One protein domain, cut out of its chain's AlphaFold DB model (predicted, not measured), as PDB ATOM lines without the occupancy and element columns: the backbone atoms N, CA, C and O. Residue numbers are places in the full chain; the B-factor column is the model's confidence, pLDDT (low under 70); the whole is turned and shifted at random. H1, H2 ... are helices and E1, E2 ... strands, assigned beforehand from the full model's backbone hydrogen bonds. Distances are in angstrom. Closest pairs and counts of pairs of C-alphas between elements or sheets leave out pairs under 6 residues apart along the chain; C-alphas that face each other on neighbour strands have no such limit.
ATOM      1  N   GLN A   3     -13.367  12.457 -43.166       91.56
ATOM      2  CA  GLN A   3     -13.372  13.465 -44.222       91.56
ATOM      3  C   GLN A   3     -14.541  14.407 -43.995       91.56
ATOM      4  O   GLN A   3     -15.567  13.988 -43.449       91.56
ATOM      5  N   PHE A   4     -14.364  15.652 -44.414       93.56
ATOM      6  CA  PHE A   4     -15.318  16.731 -44.229       93.56
ATOM      7  C   PHE A   4     -15.469  17.483 -45.546       93.56
ATOM      8  O   PHE A   4     -14.520  17.550 -46.322       93.56
ATOM      9  N   TYR A   5     -16.659  18.008 -45.795       93.75
ATOM     10  CA  TYR A   5     -16.947  18.886 -46.919       93.75
ATOM     11  C   TYR A   5     -18.011  19.878 -46.472       93.75
ATOM     12  O   TYR A   5     -19.109  19.474 -46.088       93.75
ATOM     13  N   PHE A   6     -17.668  21.161 -46.437       93.56
ATOM     14  CA  PHE A   6     -18.579  22.215 -46.009       93.56
ATOM     15  C   PHE A   6     -18.947  23.067 -47.211       93.56
ATOM     16  O   PHE A   6     -18.084  23.389 -48.027       93.56
ATOM     17  N   LYS A   7     -20.227  23.406 -47.338       91.62
ATOM     18  CA  LYS A   7     -20.732  24.105 -48.516       91.62
ATOM     19  C   LYS A   7     -21.869  25.042 -48.162       91.62
ATOM     20  O   LYS A   7     -22.803  24.638 -47.475       91.62
ATOM     21  N   GLU A   8     -21.803  26.261 -48.679       90.31
ATOM     22  CA  GLU A   8     -22.936  27.179 -48.700       90.31
ATOM     23  C   GLU A   8     -23.834  26.870 -49.909       90.31
ATOM     24  O   GLU A   8     -23.349  26.598 -51.013       90.31
ATOM     25  N   LYS A   9     -25.145  26.835 -49.676       87.69
ATOM     26  CA  LYS A   9     -26.169  26.691 -50.709       87.69
ATOM     27  C   LYS A   9     -27.427  27.434 -50.262       87.69
ATOM     28  O   LYS A   9     -28.000  27.099 -49.231       87.69
ATOM     29  N   ASN A  10     -27.894  28.374 -51.081       87.69
ATOM     30  CA  ASN A  10     -29.130  29.138 -50.869       87.69
ATOM     31  C   ASN A  10     -29.179  29.909 -49.533       87.69
ATOM     32  O   ASN A  10     -30.226  29.973 -48.894       87.69
ATOM     33  N   GLY A  11     -28.058  30.488 -49.102       87.38
ATOM     34  CA  GLY A  11     -27.963  31.242 -47.852       87.38
ATOM     35  C   GLY A  11     -27.879  30.366 -46.601       87.38
ATOM     36  O   GLY A  11     -27.977  30.875 -45.487       87.38
ATOM     37  N   GLU A  12     -27.674  29.059 -46.759       91.12
ATOM     38  CA  GLU A  12     -27.490  28.122 -45.659       91.12
ATOM     39  C   GLU A  12     -26.170  27.371 -45.790       91.12
ATOM     40  O   GLU A  12     -25.721  27.037 -46.886       91.12
ATOM     41  N   LEU A  13     -25.563  27.047 -44.648       93.12
ATOM     42  CA  LEU A  13     -24.330  26.278 -44.608       93.12
ATOM     43  C   LEU A  13     -24.600  24.813 -44.259       93.12
ATOM     44  O   LEU A  13     -25.269  24.507 -43.272       93.12
ATOM     45  N   TYR A  14     -24.037  23.914 -45.058       94.56
ATOM     46  CA  TYR A  14     -24.179  22.470 -44.933       94.56
ATOM     47  C   TYR A  14     -22.846  21.827 -44.561       94.56
ATOM     48  O   TYR A  14     -21.809  22.110 -45.165       94.56
ATOM     49  N   PHE A  15     -22.882  20.926 -43.580       95.06
ATOM     50  CA  PHE A  15     -21.704  20.262 -43.028       95.06
ATOM     51  C   PHE A  15     -21.731  18.759 -43.324       95.06
ATOM     52  O   PHE A  15     -22.325  17.977 -42.584       95.06
ATOM     53  N   PHE A  16     -21.062  18.329 -44.390       94.88
ATOM     54  CA  PHE A  16     -20.947  16.914 -44.735       94.88
ATOM     55  C   PHE A  16     -19.716  16.285 -44.089       94.88
ATOM     56  O   PHE A  16     -18.642  16.884 -44.016       94.88
ATOM     57  N   TYR A  17     -19.857  15.040 -43.640       94.06
ATOM     58  CA  TYR A  17     -18.774  14.296 -43.011       94.06
ATOM     59  C   TYR A  17     -18.948  12.787 -43.191       94.06
ATOM     60  O   TYR A  17     -20.057  12.276 -43.354       94.06
ATOM     61  N   ARG A  18     -17.834  12.049 -43.153       92.19
ATOM     62  CA  ARG A  18     -17.825  10.577 -43.170       92.19
ATOM     63  C   ARG A  18     -16.596  10.002 -42.475       92.19
ATOM     64  O   ARG A  18     -15.567  10.667 -42.403       92.19
ATOM     65  N   ASP A  19     -16.664   8.750 -42.012       90.06
ATOM     66  CA  ASP A  19     -15.470   7.965 -41.659       90.06
ATOM     67  C   ASP A  19     -15.194   6.924 -42.746       90.06
ATOM     68  O   ASP A  19     -15.898   5.920 -42.864       90.06
ATOM     69  N   THR A  20     -14.126   7.134 -43.513       84.62
ATOM     70  CA  THR A  20     -13.731   6.239 -44.609       84.62
ATOM     71  C   THR A  20     -13.332   4.838 -44.149       84.62
ATOM     72  O   THR A  20     -13.256   3.944 -44.977       84.62
ATOM     73  N   ARG A  21     -13.091   4.610 -42.846       80.69
ATOM     74  CA  ARG A  21     -12.856   3.252 -42.312       80.69
ATOM     75  C   ARG A  21     -14.143   2.459 -42.115       80.69
ATOM     76  O   ARG A  21     -14.094   1.238 -42.068       80.69
ATOM     77  N   LYS A  22     -15.270   3.148 -41.922       72.75
ATOM     78  CA  LYS A  22     -16.574   2.525 -41.657       72.75
ATOM     79  C   LYS A  22     -17.441   2.433 -42.908       72.75
ATOM     80  O   LYS A  22     -18.312   1.572 -42.975       72.75
ATOM     81  N   ASN A  23     -17.193   3.287 -43.898       65.69
ATOM     82  CA  ASN A  23     -17.865   3.198 -45.187       65.69
ATOM     83  C   ASN A  23     -17.273   2.053 -46.014       65.69
ATOM     84  O   ASN A  23     -16.105   2.092 -46.388       65.69
ATOM     85  N   LYS A  24     -18.102   1.046 -46.313       58.09
ATOM     86  CA  LYS A  24     -17.750  -0.072 -47.207       58.09
ATOM     87  C   LYS A  24     -17.569   0.378 -48.661       58.09
ATOM     88  O   LYS A  24     -16.880  -0.283 -49.432       58.09
ATOM     89  N   GLU A  25     -18.164   1.509 -49.033       60.72
ATOM     90  CA  GLU A  25     -18.011   2.100 -50.358       60.72
ATOM     91  C   GLU A  25     -16.671   2.833 -50.489       60.72
ATOM     92  O   GLU A  25     -16.412   3.829 -49.810       60.72
ATOM     93  N   LYS A  26     -15.837   2.378 -51.432       68.19
ATOM     94  CA  LYS A  26     -14.563   3.010 -51.823       68.19
ATOM     95  C   LYS A  26     -14.760   4.293 -52.652       68.19
ATOM     96  O   LYS A  26     -13.955   4.603 -53.526       68.19
ATOM     97  N   THR A  27     -15.838   5.040 -52.427       82.38
ATOM     98  CA  THR A  27     -16.124   6.266 -53.180       82.38
ATOM     99  C   THR A  27     -15.061   7.314 -52.856       82.38
ATOM    100  O   THR A  27     -14.976   7.785 -51.718       82.38
ATOM    101  N   GLY A  28     -14.239   7.673 -53.846       87.69
ATOM    102  CA  GLY A  28     -13.193   8.693 -53.717       87.69
ATOM    103  C   GLY A  28     -13.741  10.047 -53.255       87.69
ATOM    104  O   GLY A  28     -14.941  10.300 -53.343       87.69
ATOM    105  N   TYR A  29     -12.870  10.918 -52.734       89.50
ATOM    106  CA  TYR A  29     -13.283  12.206 -52.158       89.50
ATOM    107  C   TYR A  29     -14.080  13.066 -53.153       89.50
ATOM    108  O   TYR A  29     -15.194  13.457 -52.833       89.50
ATOM    109  N   LYS A  30     -13.571  13.245 -54.380       91.62
ATOM    110  CA  LYS A  30     -14.236  14.028 -55.437       91.62
ATOM    111  C   LYS A  30     -15.648  13.523 -55.761       91.62
ATOM    112  O   LYS A  30     -16.608  14.282 -55.761       91.62
ATOM    113  N   LYS A  31     -15.793  12.212 -55.967       92.44
ATOM    114  CA  LYS A  31     -17.103  11.609 -56.248       92.44
ATOM    115  C   LYS A  31     -18.055  11.744 -55.054       92.44
ATOM    116  O   LYS A  31     -19.253  11.918 -55.228       92.44
ATOM    117  N   TRP A  32     -17.531  11.684 -53.830       92.94
ATOM    118  CA  TRP A  32     -18.335  11.890 -52.630       92.94
ATOM    119  C   TRP A  32     -18.828  13.334 -52.492       92.94
ATOM    120  O   TRP A  32     -19.993  13.526 -52.161       92.94
ATOM    121  N   THR A  33     -17.999  14.335 -52.798       93.56
ATOM    122  CA  THR A  33     -18.432  15.742 -52.779       93.56
ATOM    123  C   THR A  33     -19.475  16.028 -53.861       93.56
ATOM    124  O   THR A  33     -20.471  16.680 -53.573       93.56
ATOM    125  N   GLU A  34     -19.338  15.444 -55.058       93.81
ATOM    126  CA  GLU A  34     -20.365  15.520 -56.115       93.81
ATOM    127  C   GLU A  34     -21.705  14.912 -55.659       93.81
ATOM    128  O   GLU A  34     -22.778  15.443 -55.947       93.81
ATOM    129  N   MET A  35     -21.678  13.812 -54.898       92.19
ATOM    130  CA  MET A  35     -22.895  13.249 -54.303       92.19
ATOM    131  C   MET A  35     -23.497  14.173 -53.237       92.19
ATOM    132  O   MET A  35     -24.717  14.297 -53.162       92.19
ATOM    133  N   CYS A  36     -22.665  14.822 -52.416       92.69
ATOM    134  CA  CYS A  36     -23.118  15.810 -51.435       92.69
ATOM    135  C   CYS A  36     -23.794  17.013 -52.105       92.69
ATOM    136  O   CYS A  36     -24.833  17.459 -51.627       92.69
ATOM    137  N   ASP A  37     -23.258  17.485 -53.230       92.12
ATOM    138  CA  ASP A  37     -23.800  18.620 -53.984       92.12
ATOM    139  C   ASP A  37     -25.212  18.373 -54.517       92.12
ATOM    140  O   ASP A  37     -26.066  19.270 -54.496       92.12
ATOM    141  N   ASN A  38     -25.453  17.136 -54.948       91.19
ATOM    142  CA  ASN A  38     -26.726  16.679 -55.495       91.19
ATOM    143  C   ASN A  38     -27.704  16.184 -54.420       91.19
ATOM    144  O   ASN A  38     -28.844  15.846 -54.735       91.19
ATOM    145  N   LYS A  39     -27.284  16.117 -53.151       88.56
ATOM    146  CA  LYS A  39     -28.134  15.624 -52.068       88.56
ATOM    147  C   LYS A  39     -29.239  16.635 -51.762       88.56
ATOM    148  O   LYS A  39     -28.971  17.788 -51.425       88.56
ATOM    149  N   GLU A  40     -30.485  16.179 -51.815       86.38
ATOM    150  CA  GLU A  40     -31.630  16.948 -51.336       86.38
ATOM    151  C   GLU A  40     -31.700  16.868 -49.803       86.38
ATOM    152  O   GLU A  40     -31.735  15.782 -49.217       86.38
ATOM    153  N   ILE A  41     -31.685  18.024 -49.137       83.94
ATOM    154  CA  ILE A  41     -31.728  18.121 -47.676       83.94
ATOM    155  C   ILE A  41     -33.002  18.864 -47.296       83.94
ATOM    156  O   ILE A  41     -33.107  20.068 -47.480       83.94
ATOM    157  N   LYS A  42     -33.975  18.129 -46.748       81.50
ATOM    158  CA  LYS A  42     -35.287  18.677 -46.360       81.50
ATOM    159  C   LYS A  42     -35.238  19.539 -45.095       81.50
ATOM    160  O   LYS A  42     -36.108  20.373 -44.886       81.50
ATOM    161  N   ARG A  43     -34.251  19.303 -44.225       85.62
ATOM    162  CA  ARG A  43     -34.023  20.057 -42.987       85.62
ATOM    163  C   ARG A  43     -32.528  20.150 -42.731       85.62
ATOM    164  O   ARG A  43     -31.871  19.118 -42.607       85.62
ATOM    165  N   ASN A  44     -31.998  21.362 -42.617       88.94
ATOM    166  CA  ASN A  44     -30.579  21.557 -42.354       88.94
ATOM    167  C   ASN A  44     -30.263  21.421 -40.854       88.94
ATOM    168  O   ASN A  44     -30.246  22.388 -40.101       88.94
ATOM    169  N   ASN A  45     -30.025  20.190 -40.403       91.69
ATOM    170  CA  ASN A  45     -29.526  19.877 -39.059       91.69
ATOM    171  C   ASN A  45     -28.029  19.503 -39.051       91.69
ATOM    172  O   ASN A  45     -27.496  19.123 -38.006       91.69
ATOM    173  N   THR A  46     -27.353  19.624 -40.197       94.44
ATOM    174  CA  THR A  46     -26.026  19.046 -40.463       94.44
ATOM    175  C   THR A  46     -24.946  19.505 -39.480       94.44
ATOM    176  O   THR A  46     -24.060  18.729 -39.122       94.44
ATOM    177  N   PHE A  47     -25.046  20.734 -38.965       95.12
ATOM    178  CA  PHE A  47     -24.136  21.250 -37.943       95.12
ATOM    179  C   PHE A  47     -24.221  20.471 -36.622       95.12
ATOM    180  O   PHE A  47     -23.202  20.037 -36.086       95.12
ATOM    181  N   ASN A  48     -25.431  20.244 -36.103       94.94
ATOM    182  CA  ASN A  48     -25.619  19.510 -34.848       94.94
ATOM    183  C   ASN A  48     -25.180  18.052 -34.993       94.94
ATOM    184  O   ASN A  48     -24.551  17.490 -34.093       94.94
ATOM    185  N   GLU A  49     -25.461  17.449 -36.148       96.06
ATOM    186  CA  GLU A  49     -25.009  16.093 -36.430       96.06
ATOM    187  C   GLU A  49     -23.471  16.016 -36.538       96.06
ATOM    188  O   GLU A  49     -22.866  15.072 -36.018       96.06
ATOM    189  N   LEU A  50     -22.815  17.045 -37.097       96.38
ATOM    190  CA  LEU A  50     -21.355  17.173 -37.092       96.38
ATOM    191  C   LEU A  50     -20.804  17.211 -35.659       96.38
ATOM    192  O   LEU A  50     -19.852  16.484 -35.366       96.38
ATOM    193  N   LEU A  51     -21.388  18.001 -34.748       96.12
ATOM    194  CA  LEU A  51     -20.944  18.043 -33.344       96.12
ATOM    195  C   LEU A  51     -21.020  16.648 -32.692       96.12
ATOM    196  O   LEU A  51     -20.069  16.211 -32.033       96.12
ATOM    197  N   GLY A  52     -22.108  15.913 -32.940       95.94
ATOM    198  CA  GLY A  52     -22.262  14.526 -32.493       95.94
ATOM    199  C   GLY A  52     -21.201  13.595 -33.090       95.94
ATOM    200  O   GLY A  52     -20.538  12.844 -32.371       95.94
ATOM    201  N   PHE A  53     -20.956  13.692 -34.399       95.50
ATOM    202  CA  PHE A  53     -19.933  12.911 -35.095       95.50
ATOM    203  C   PHE A  53     -18.508  13.193 -34.592       95.50
ATOM    204  O   PHE A  53     -17.661  12.287 -34.532       95.50
ATOM    205  N   LEU A  54     -18.213  14.442 -34.229       94.88
ATOM    206  CA  LEU A  54     -16.931  14.851 -33.656       94.88
ATOM    207  C   LEU A  54     -16.757  14.398 -32.202       94.88
ATOM    208  O   LEU A  54     -15.613  14.307 -31.760       94.88
ATOM    209  N   LYS A  55     -17.841  14.030 -31.505       94.81
ATOM    210  CA  LYS A  55     -17.847  13.719 -30.067       94.81
ATOM    211  C   LYS A  55     -17.318  14.897 -29.247       94.81
ATOM    212  O   LYS A  55     -16.349  14.758 -28.496       94.81
ATOM    213  N   ILE A  56     -17.908  16.073 -29.462       95.12
ATOM    214  CA  ILE A  56     -17.580  17.275 -28.693       95.12
ATOM    215  C   ILE A  56     -17.758  17.001 -27.194       95.12
ATOM    216  O   ILE A  56     -18.767  16.439 -26.779       95.12
ATOM    217  N   LYS A  57     -16.759  17.399 -26.401       94.38
ATOM    218  CA  LYS A  57     -16.743  17.271 -24.936       94.38
ATOM    219  C   LYS A  57     -16.869  18.626 -24.240       94.38
ATOM    220  O   LYS A  57     -17.345  18.685 -23.114       94.38
ATOM    221  N   GLN A  58     -16.443  19.703 -24.899       95.81
ATOM    222  CA  GLN A  58     -16.411  21.042 -24.317       95.81
ATOM    223  C   GLN A  58     -16.881  22.088 -25.328       95.81
ATOM    224  O   GLN A  58     -16.556  21.999 -26.515       95.81
ATOM    225  N   LYS A  59     -17.616  23.091 -24.840       97.00
ATOM    226  CA  LYS A  59     -17.947  24.330 -25.548       97.00
ATOM    227  C   LYS A  59     -17.375  25.497 -24.742       97.00
ATOM    228  O   LYS A  59     -17.574  25.548 -23.533       97.00
ATOM    229  N   ILE A  60     -16.681  26.411 -25.406       96.75
ATOM    230  CA  ILE A  60     -16.157  27.658 -24.841       96.75
ATOM    231  C   ILE A  60     -16.688  28.801 -25.700       96.75
ATOM    232  O   ILE A  60     -16.764  28.670 -26.920       96.75
ATOM    233  N   GLU A  61     -17.069  29.907 -25.077       97.00
ATOM    234  CA  GLU A  61     -17.558  31.094 -25.769       97.00
ATOM    235  C   GLU A  61     -16.783  32.310 -25.267       97.00
ATOM    236  O   GLU A  61     -16.634  32.505 -24.063       97.00
ATOM    237  N   HIS A  62     -16.250  33.094 -26.198       94.31
ATOM    238  CA  HIS A  62     -15.556  34.343 -25.930       94.31
ATOM    239  C   HIS A  62     -16.239  35.458 -26.707       94.31
ATOM    240  O   HIS A  62     -16.593  35.281 -27.872       94.31
ATOM    241  N   LYS A  63     -16.376  36.617 -26.071       93.31
ATOM    242  CA  LYS A  63     -16.846  37.841 -26.705       93.31
ATOM    243  C   LYS A  63     -15.738  38.885 -26.612       93.31
ATOM    244  O   LYS A  63     -15.243  39.134 -25.515       93.31
ATOM    245  N   ILE A  64     -15.341  39.442 -27.751       88.19
ATOM    246  CA  ILE A  64     -14.369  40.537 -27.856       88.19
ATOM    247  C   ILE A  64     -15.058  41.622 -28.676       88.19
ATOM    248  O   ILE A  64     -15.318  41.418 -29.859       88.19
ATOM    249  N   ASP A  65     -15.421  42.729 -28.034       88.31
ATOM    250  CA  ASP A  65     -16.274  43.769 -28.620       88.31
ATOM    251  C   ASP A  65     -17.572  43.179 -29.212       88.31
ATOM    252  O   ASP A  65     -18.380  42.574 -28.497       88.31
ATOM    253  N   GLU A  66     -17.772  43.330 -30.522       86.81
ATOM    254  CA  GLU A  66     -18.915  42.798 -31.272       86.81
ATOM    255  C   GLU A  66     -18.664  41.389 -31.838       86.81
ATOM    256  O   GLU A  66     -19.590  40.752 -32.338       86.81
ATOM    257  N   MET A  67     -17.437  40.872 -31.739       88.75
ATOM    258  CA  MET A  67     -17.048  39.555 -32.240       88.75
ATOM    259  C   MET A  67     -17.401  38.467 -31.220       88.75
ATOM    260  O   MET A  67     -16.982  38.513 -30.059       88.75
ATOM    261  N   ILE A  68     -18.126  37.442 -31.671       92.88
ATOM    262  CA  ILE A  68     -18.445  36.256 -30.864       92.88
ATOM    263  C   ILE A  68     -17.648  35.077 -31.404       92.88
ATOM    264  O   ILE A  68     -17.761  34.712 -32.573       92.88
ATOM    265  N   ILE A  69     -16.847  34.457 -30.542       93.94
ATOM    266  CA  ILE A  69     -16.051  33.277 -30.861       93.94
ATOM    267  C   ILE A  69     -16.580  32.110 -30.040       93.94
ATOM    268  O   ILE A  69     -16.415  32.055 -28.824       93.94
ATOM    269  N   THR A  70     -17.167  31.128 -30.710       97.12
ATOM    270  CA  THR A  70     -17.556  29.860 -30.099       97.12
ATOM    271  C   THR A  70     -16.577  28.767 -30.495       97.12
ATOM    272  O   THR A  70     -16.276  28.572 -31.670       97.12
ATOM    273  N   ILE A  71     -16.092  28.010 -29.522       96.81
ATOM    274  CA  ILE A  71     -15.138  26.927 -29.717       96.81
ATOM    275  C   ILE A  71     -15.743  25.637 -29.173       96.81
ATOM    276  O   ILE A  71     -16.014  25.532 -27.981       96.81
ATOM    277  N   TRP A  72     -15.884  24.625 -30.022       97.94
ATOM    278  CA  TRP A  72     -16.209  23.262 -29.614       97.94
ATOM    279  C   TRP A  72     -14.968  22.385 -29.703       97.94
ATOM    280  O   TRP A  72     -14.309  22.321 -30.742       97.94
ATOM    281  N   ILE A  73     -14.656  21.688 -28.616       95.69
ATOM    282  CA  ILE A  73     -13.454  20.867 -28.491       95.69
ATOM    283  C   ILE A  73     -13.865  19.414 -28.263       95.69
ATOM    284  O   ILE A  73     -14.684  19.085 -27.404       95.69
ATOM    285  N   SER A  74     -13.273  18.534 -29.059       94.94
ATOM    286  CA  SER A  74     -13.236  17.090 -28.847       94.94
ATOM    287  C   SER A  74     -11.787  16.659 -28.644       94.94
ATOM    288  O   SER A  74     -10.861  17.449 -28.779       94.94
ATOM    289  N   GLU A  75     -11.575  15.374 -28.398       91.19
ATOM    290  CA  GLU A  75     -10.234  14.801 -28.254       91.19
ATOM    291  C   GLU A  75      -9.348  14.973 -29.502       91.19
ATOM    292  O   GLU A  75      -8.134  15.059 -29.384       91.19
ATOM    293  N   LYS A  76      -9.944  15.014 -30.703       91.56
ATOM    294  CA  LYS A  76      -9.202  14.995 -31.983       91.56
ATOM    295  C   LYS A  76      -9.460  16.201 -32.874       91.56
ATOM    296  O   LYS A  76      -8.833  16.324 -33.921       91.56
ATOM    297  N   TYR A  77     -10.411  17.052 -32.506       93.75
ATOM    298  CA  TYR A  77     -10.860  18.165 -33.336       93.75
ATOM    299  C   TYR A  77     -11.266  19.359 -32.490       93.75
ATOM    300  O   TYR A  77     -11.865  19.193 -31.425       93.75
ATOM    301  N   LYS A  78     -11.020  20.546 -33.038       94.88
ATOM    302  CA  LYS A  78     -11.529  21.831 -32.572       94.88
ATOM    303  C   LYS A  78     -12.337  22.457 -33.704       94.88
ATOM    304  O   LYS A  78     -11.811  22.627 -34.800       94.88
ATOM    305  N   LEU A  79     -13.593  22.792 -33.443       95.88
ATOM    306  CA  LEU A  79     -14.447  23.561 -34.344       95.88
ATOM    307  C   LEU A  79     -14.595  24.969 -33.772       95.88
ATOM    308  O   LEU A  79     -14.909  25.121 -32.598       95.88
ATOM    309  N   ILE A  80     -14.341  25.983 -34.583       94.75
ATOM    310  CA  ILE A  80     -14.405  27.390 -34.193       94.75
ATOM    311  C   ILE A  80     -15.474  28.042 -35.054       94.75
ATOM    312  O   ILE A  80     -15.411  27.924 -36.272       94.75
ATOM    313  N   ARG A  81     -16.437  28.713 -34.435       94.50
ATOM    314  CA  ARG A  81     -17.371  29.624 -35.093       94.50
ATOM    315  C   ARG A  81     -17.022  31.035 -34.665       94.50
ATOM    316  O   ARG A  81     -16.848  31.282 -33.478       94.50
ATOM    317  N   ILE A  82     -16.909  31.925 -35.629       92.25
ATOM    318  CA  ILE A  82     -16.640  33.338 -35.420       92.25
ATOM    319  C   ILE A  82     -17.782  34.104 -36.072       92.25
ATOM    320  O   ILE A  82     -18.014  33.908 -37.259       92.25
ATOM    321  N   GLU A  83     -18.480  34.940 -35.316       91.00
ATOM    322  CA  GLU A  83     -19.512  35.857 -35.813       91.00
ATOM    323  C   GLU A  83     -18.970  37.283 -35.897       91.00
ATOM    324  O   GLU A  83     -18.056  37.637 -35.146       91.00
ATOM    325  N   ASN A  84     -19.574  38.093 -36.771       80.62
ATOM    326  CA  ASN A  84     -19.186  39.481 -37.039       80.62
ATOM    327  C   ASN A  84     -17.729  39.601 -37.504       80.62
ATOM    328  O   ASN A  84     -16.974  40.468 -37.063       80.62
ATOM    329  N   ASN A  85     -17.313  38.694 -38.393       64.88
ATOM    330  CA  ASN A  85     -15.963  38.688 -38.927       64.88
ATOM    331  C   ASN A  85     -15.876  39.373 -40.299       64.88
ATOM    332  O   ASN A  85     -16.197  38.771 -41.322       64.88
ATOM    333  N   ASN A  86     -15.310  40.581 -40.323       62.78
ATOM    334  CA  ASN A  86     -14.947  41.287 -41.559       62.78
ATOM    335  C   ASN A  86     -13.596  40.839 -42.158       62.78
ATOM    336  O   ASN A  86     -13.127  41.421 -43.136       62.78
ATOM    337  N   GLN A  87     -12.934  39.821 -41.595       62.66
ATOM    338  CA  GLN A  87     -11.623  39.362 -42.061       62.66
ATOM    339  C   GLN A  87     -11.722  38.245 -43.109       62.66
ATOM    340  O   GLN A  87     -12.521  37.311 -43.010       62.66
ATOM    341  N   ASN A  88     -10.823  38.299 -44.095       58.59
ATOM    342  CA  ASN A  88     -10.600  37.218 -45.053       58.59
ATOM    343  C   ASN A  88      -9.631  36.188 -44.461       58.59
ATOM    344  O   ASN A  88      -8.413  36.368 -44.502       58.59
ATOM    345  N   LEU A  89     -10.171  35.098 -43.914       65.12
ATOM    346  CA  LEU A  89      -9.376  33.956 -43.467       65.12
ATOM    347  C   LEU A  89      -9.075  33.022 -44.646       65.12
ATOM    348  O   LEU A  89      -9.958  32.721 -45.448       65.12
ATOM    349  N   LYS A  90      -7.826  32.556 -44.740       58.00
ATOM    350  CA  LYS A  90      -7.397  31.565 -45.735       58.00
ATOM    351  C   LYS A  90      -7.427  30.163 -45.132       58.00
ATOM    352  O   LYS A  90      -7.093  29.985 -43.959       58.00
ATOM    353  N   GLU A  91      -7.807  29.181 -45.946       57.41
ATOM    354  CA  GLU A  91      -7.616  27.770 -45.611       57.41
ATOM    355  C   GLU A  91      -6.128  27.469 -45.411       57.41
ATOM    356  O   GLU A  91      -5.256  28.069 -46.041       57.41
ATOM    357  N   ASN A  92      -5.841  26.527 -44.519       65.81
ATOM    358  CA  ASN A  92      -4.529  25.905 -44.399       65.81
ATOM    359  C   ASN A  92      -4.694  24.384 -44.498       65.81
ATOM    360  O   ASN A  92      -5.797  23.882 -44.291       65.81
ATOM    361  N   GLU A  93      -3.615  23.645 -44.765       61.44
ATOM    362  CA  GLU A  93      -3.663  22.196 -45.051       61.44
ATOM    363  C   GLU A  93      -4.338  21.350 -43.952       61.44
ATOM    364  O   GLU A  93      -4.807  20.241 -44.200       61.44
ATOM    365  N   ASN A  94      -4.446  21.893 -42.736       70.31
ATOM    366  CA  ASN A  94      -4.993  21.220 -41.562       70.31
ATOM    367  C   ASN A  94      -6.350  21.771 -41.091       70.31
ATOM    368  O   ASN A  94      -6.793  21.453 -39.976       70.31
ATOM    369  N   SER A  95      -7.020  22.592 -41.906       81.06
ATOM    370  CA  SER A  95      -8.333  23.147 -41.581       81.06
ATOM    371  C   SER A  95      -9.334  23.053 -42.723       81.06
ATOM    372  O   SER A  95      -8.982  23.132 -43.891       81.06
ATOM    373  N   TYR A  96     -10.603  22.899 -42.352       85.44
ATOM    374  CA  TYR A  96     -11.739  23.058 -43.254       85.44
ATOM    375  C   TYR A  96     -12.437  24.357 -42.890       85.44
ATOM    376  O   TYR A  96     -12.772  24.552 -41.712       85.44
ATOM    377  N   LEU A  97     -12.649  25.227 -43.874       87.31
ATOM    378  CA  LEU A  97     -13.235  26.541 -43.665       87.31
ATOM    379  C   LEU A  97     -14.581  26.634 -44.377       87.31
ATOM    380  O   LEU A  97     -14.774  26.113 -45.470       87.31
ATOM    381  N   ALA A  98     -15.533  27.292 -43.733       88.12
ATOM    382  CA  ALA A  98     -16.789  27.655 -44.356       88.12
ATOM    383  C   ALA A  98     -17.227  29.043 -43.910       88.12
ATOM    384  O   ALA A  98     -17.082  29.389 -42.739       88.12
ATOM    385  N   LYS A  99     -17.771  29.827 -44.838       88.00
ATOM    386  CA  LYS A  99     -18.253  31.184 -44.585       88.00
ATOM    387  C   LYS A  99     -19.719  31.292 -44.990       88.00
ATOM    388  O   LYS A  99     -20.101  30.786 -46.041       88.00
ATOM    389  N   LEU A 100     -20.513  31.954 -44.157       88.75
ATOM    390  CA  LEU A 100     -21.891  32.335 -44.445       88.75
ATOM    391  C   LEU A 100     -22.128  33.739 -43.882       88.75
ATOM    392  O   LEU A 100     -22.149  33.915 -42.665       88.75
ATOM    393  N   GLY A 101     -22.267  34.733 -44.764       88.12
ATOM    394  CA  GLY A 101     -22.284  36.142 -44.359       88.12
ATOM    395  C   GLY A 101     -21.040  36.492 -43.536       88.12
ATOM    396  O   GLY A 101     -19.918  36.169 -43.937       88.12
ATOM    397  N   ASP A 102     -21.257  37.065 -42.353       88.69
ATOM    398  CA  ASP A 102     -20.199  37.458 -41.410       88.69
ATOM    399  C   ASP A 102     -19.826  36.349 -40.416       88.69
ATOM    400  O   ASP A 102     -19.113  36.582 -39.436       88.69
ATOM    401  N   VAL A 103     -20.305  35.123 -40.656       90.44
ATOM    402  CA  VAL A 103     -20.011  33.953 -39.832       90.44
ATOM    403  C   VAL A 103     -18.998  33.056 -40.533       90.44
ATOM    404  O   VAL A 103     -19.201  32.632 -41.672       90.44
ATOM    405  N   ILE A 104     -17.920  32.709 -39.831       91.38
ATOM    406  CA  ILE A 104     -16.907  31.762 -40.299       91.38
ATOM    407  C   ILE A 104     -16.853  30.549 -39.377       91.38
ATOM    408  O   ILE A 104     -16.801  30.680 -38.156       91.38
ATOM    409  N   TYR A 105     -16.808  29.365 -39.977       93.38
ATOM    410  CA  TYR A 105     -16.588  28.084 -39.326       93.38
ATOM    411  C   TYR A 105     -15.220  27.537 -39.721       93.38
ATOM    412  O   TYR A 105     -14.872  27.512 -40.898       93.38
ATOM    413  N   ILE A 106     -14.453  27.070 -38.739       92.94
ATOM    414  CA  ILE A 106     -13.114  26.513 -38.928       92.94
ATOM    415  C   ILE A 106     -13.032  25.196 -38.168       92.94
ATOM    416  O   ILE A 106     -13.037  25.184 -36.937       92.94
ATOM    417  N   LEU A 107     -12.925  24.080 -38.882       94.25
ATOM    418  CA  LEU A 107     -12.652  22.777 -38.283       94.25
ATOM    419  C   LEU A 107     -11.161  22.470 -38.392       94.25
ATOM    420  O   LEU A 107     -10.642  22.340 -39.493       94.25
ATOM    421  N   LYS A 108     -10.491  22.291 -37.256       92.00
ATOM    422  CA  LYS A 108      -9.083  21.886 -37.165       92.00
ATOM    423  C   LYS A 108      -8.959  20.525 -36.503       92.00
ATOM    424  O   LYS A 108      -9.653  20.239 -35.524       92.00
ATOM    425  N   LYS A 109      -8.046  19.694 -36.998       90.44
ATOM    426  CA  LYS A 109      -7.624  18.473 -36.302       90.44
ATOM    427  C   LYS A 109      -6.633  18.850 -35.191       90.44
ATOM    428  O   LYS A 109      -5.727  19.641 -35.420       90.44
ATOM    429  N   LEU A 110      -6.814  18.304 -33.992       87.31
ATOM    430  CA  LEU A 110      -5.880  18.448 -32.873       87.31
ATOM    431  C   LEU A 110      -4.882  17.291 -32.940       87.31
ATOM    432  O   LEU A 110      -5.307  16.137 -32.950       87.31
TER     433      LEU A 110
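AT A GLANCE: This is residues 3 to 110 of the 117 residues of an uncharacterized protein of Leptotrichia sp. OH3620_COT-345 (UniProt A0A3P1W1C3). A twisted wall of five antiparallel strands, E3 to E7, has the separate hairpin E1 and E2 partly face to face with it at its edge strand E6, as a loose sandwich of one large and one small sheet. H1 covers the face of the hairpin turned away from E6, H2 packs beside E2 and reaches the wall with its residues 50 to 54, and the loop at residues 21 to 26 sticks out. The printed part has 108 residues, with two named helices and seven named strands in the order E1 E2 H1 H2 E3 E4 E5 E6 E7, and its class is mixed, helices and strands. The large sheet has the order E3, E4, E5, E7, E6, and both sheets are antiparallel. The whole is compact, with a radius of gyration of the C-alphas of 14.5 A and spans of 47 by 32 by 28 A.

HOW THE PARTS SIT: E1, residues 3 to 9, and E2, residues 12 to 19, form an antiparallel hairpin, with N 5 and O 16 at 2.9 A, within hydrogen-bond range. The closest C-alphas of E1 and H1, residues 29 to 37, are those of Tyr 5 and Thr 33, 6.8 A apart. H2, residues 46 to 54, comes closest to E2 at the C-alphas of Phe 15 and Thr 46, 5.2 A apart. In both helices every O i to N i+4 pair is within hydrogen-bond range. E3, residues 58 to 64, E4, residues 67 to 73, and E5, residues 77 to 83, form a meander, each strand the antiparallel neighbour of the one before; N 60 and O 71 are 2.8 A apart, and N 70 and O 81 are 2.8 A apart. H2 only grazes this sheet. E6, residues 95 to 100, and E7, residues 103 to 109, are a hairpin, with N 98 and O 105 at 2.9 A. E7 is also the antiparallel neighbour of E5, with N 80 and O 106 at 2.8 A. In the sandwich of two sheets face to face, the best planes are 30 degrees apart, and the closest C-alphas of E1 and E6 are those of Phe 6 and Ala 98, 6.0 A apart. H1 and H2 are apart.

IN THESE COORDINATES: E1 begins at C-alpha 3 (-13.372, 13.465, -44.222) and measures 19.5 A; E2 measures 23.8 A. H1 and H2 measure 12.5 A and 12.1 A. E3 begins at C-alpha 58 (-16.411, 21.042, -24.317) and measures 19.9 A, E4 19.4 A, E5 19.8 A and E6 16.6 A. E7, 20.1 A, ends at C-alpha 109 (-7.624, 18.473, -36.302).

THE WHOLE: The two C-alphas farthest apart are those of Lys 24 and Asp 65, at 47.6 A. The printed part has no cut, and the link E5 to E6, 11 residues, is long. The mean pLDDT of the printed part is 87.6, and residues 23 to 26 and 85 to 93 are under 70.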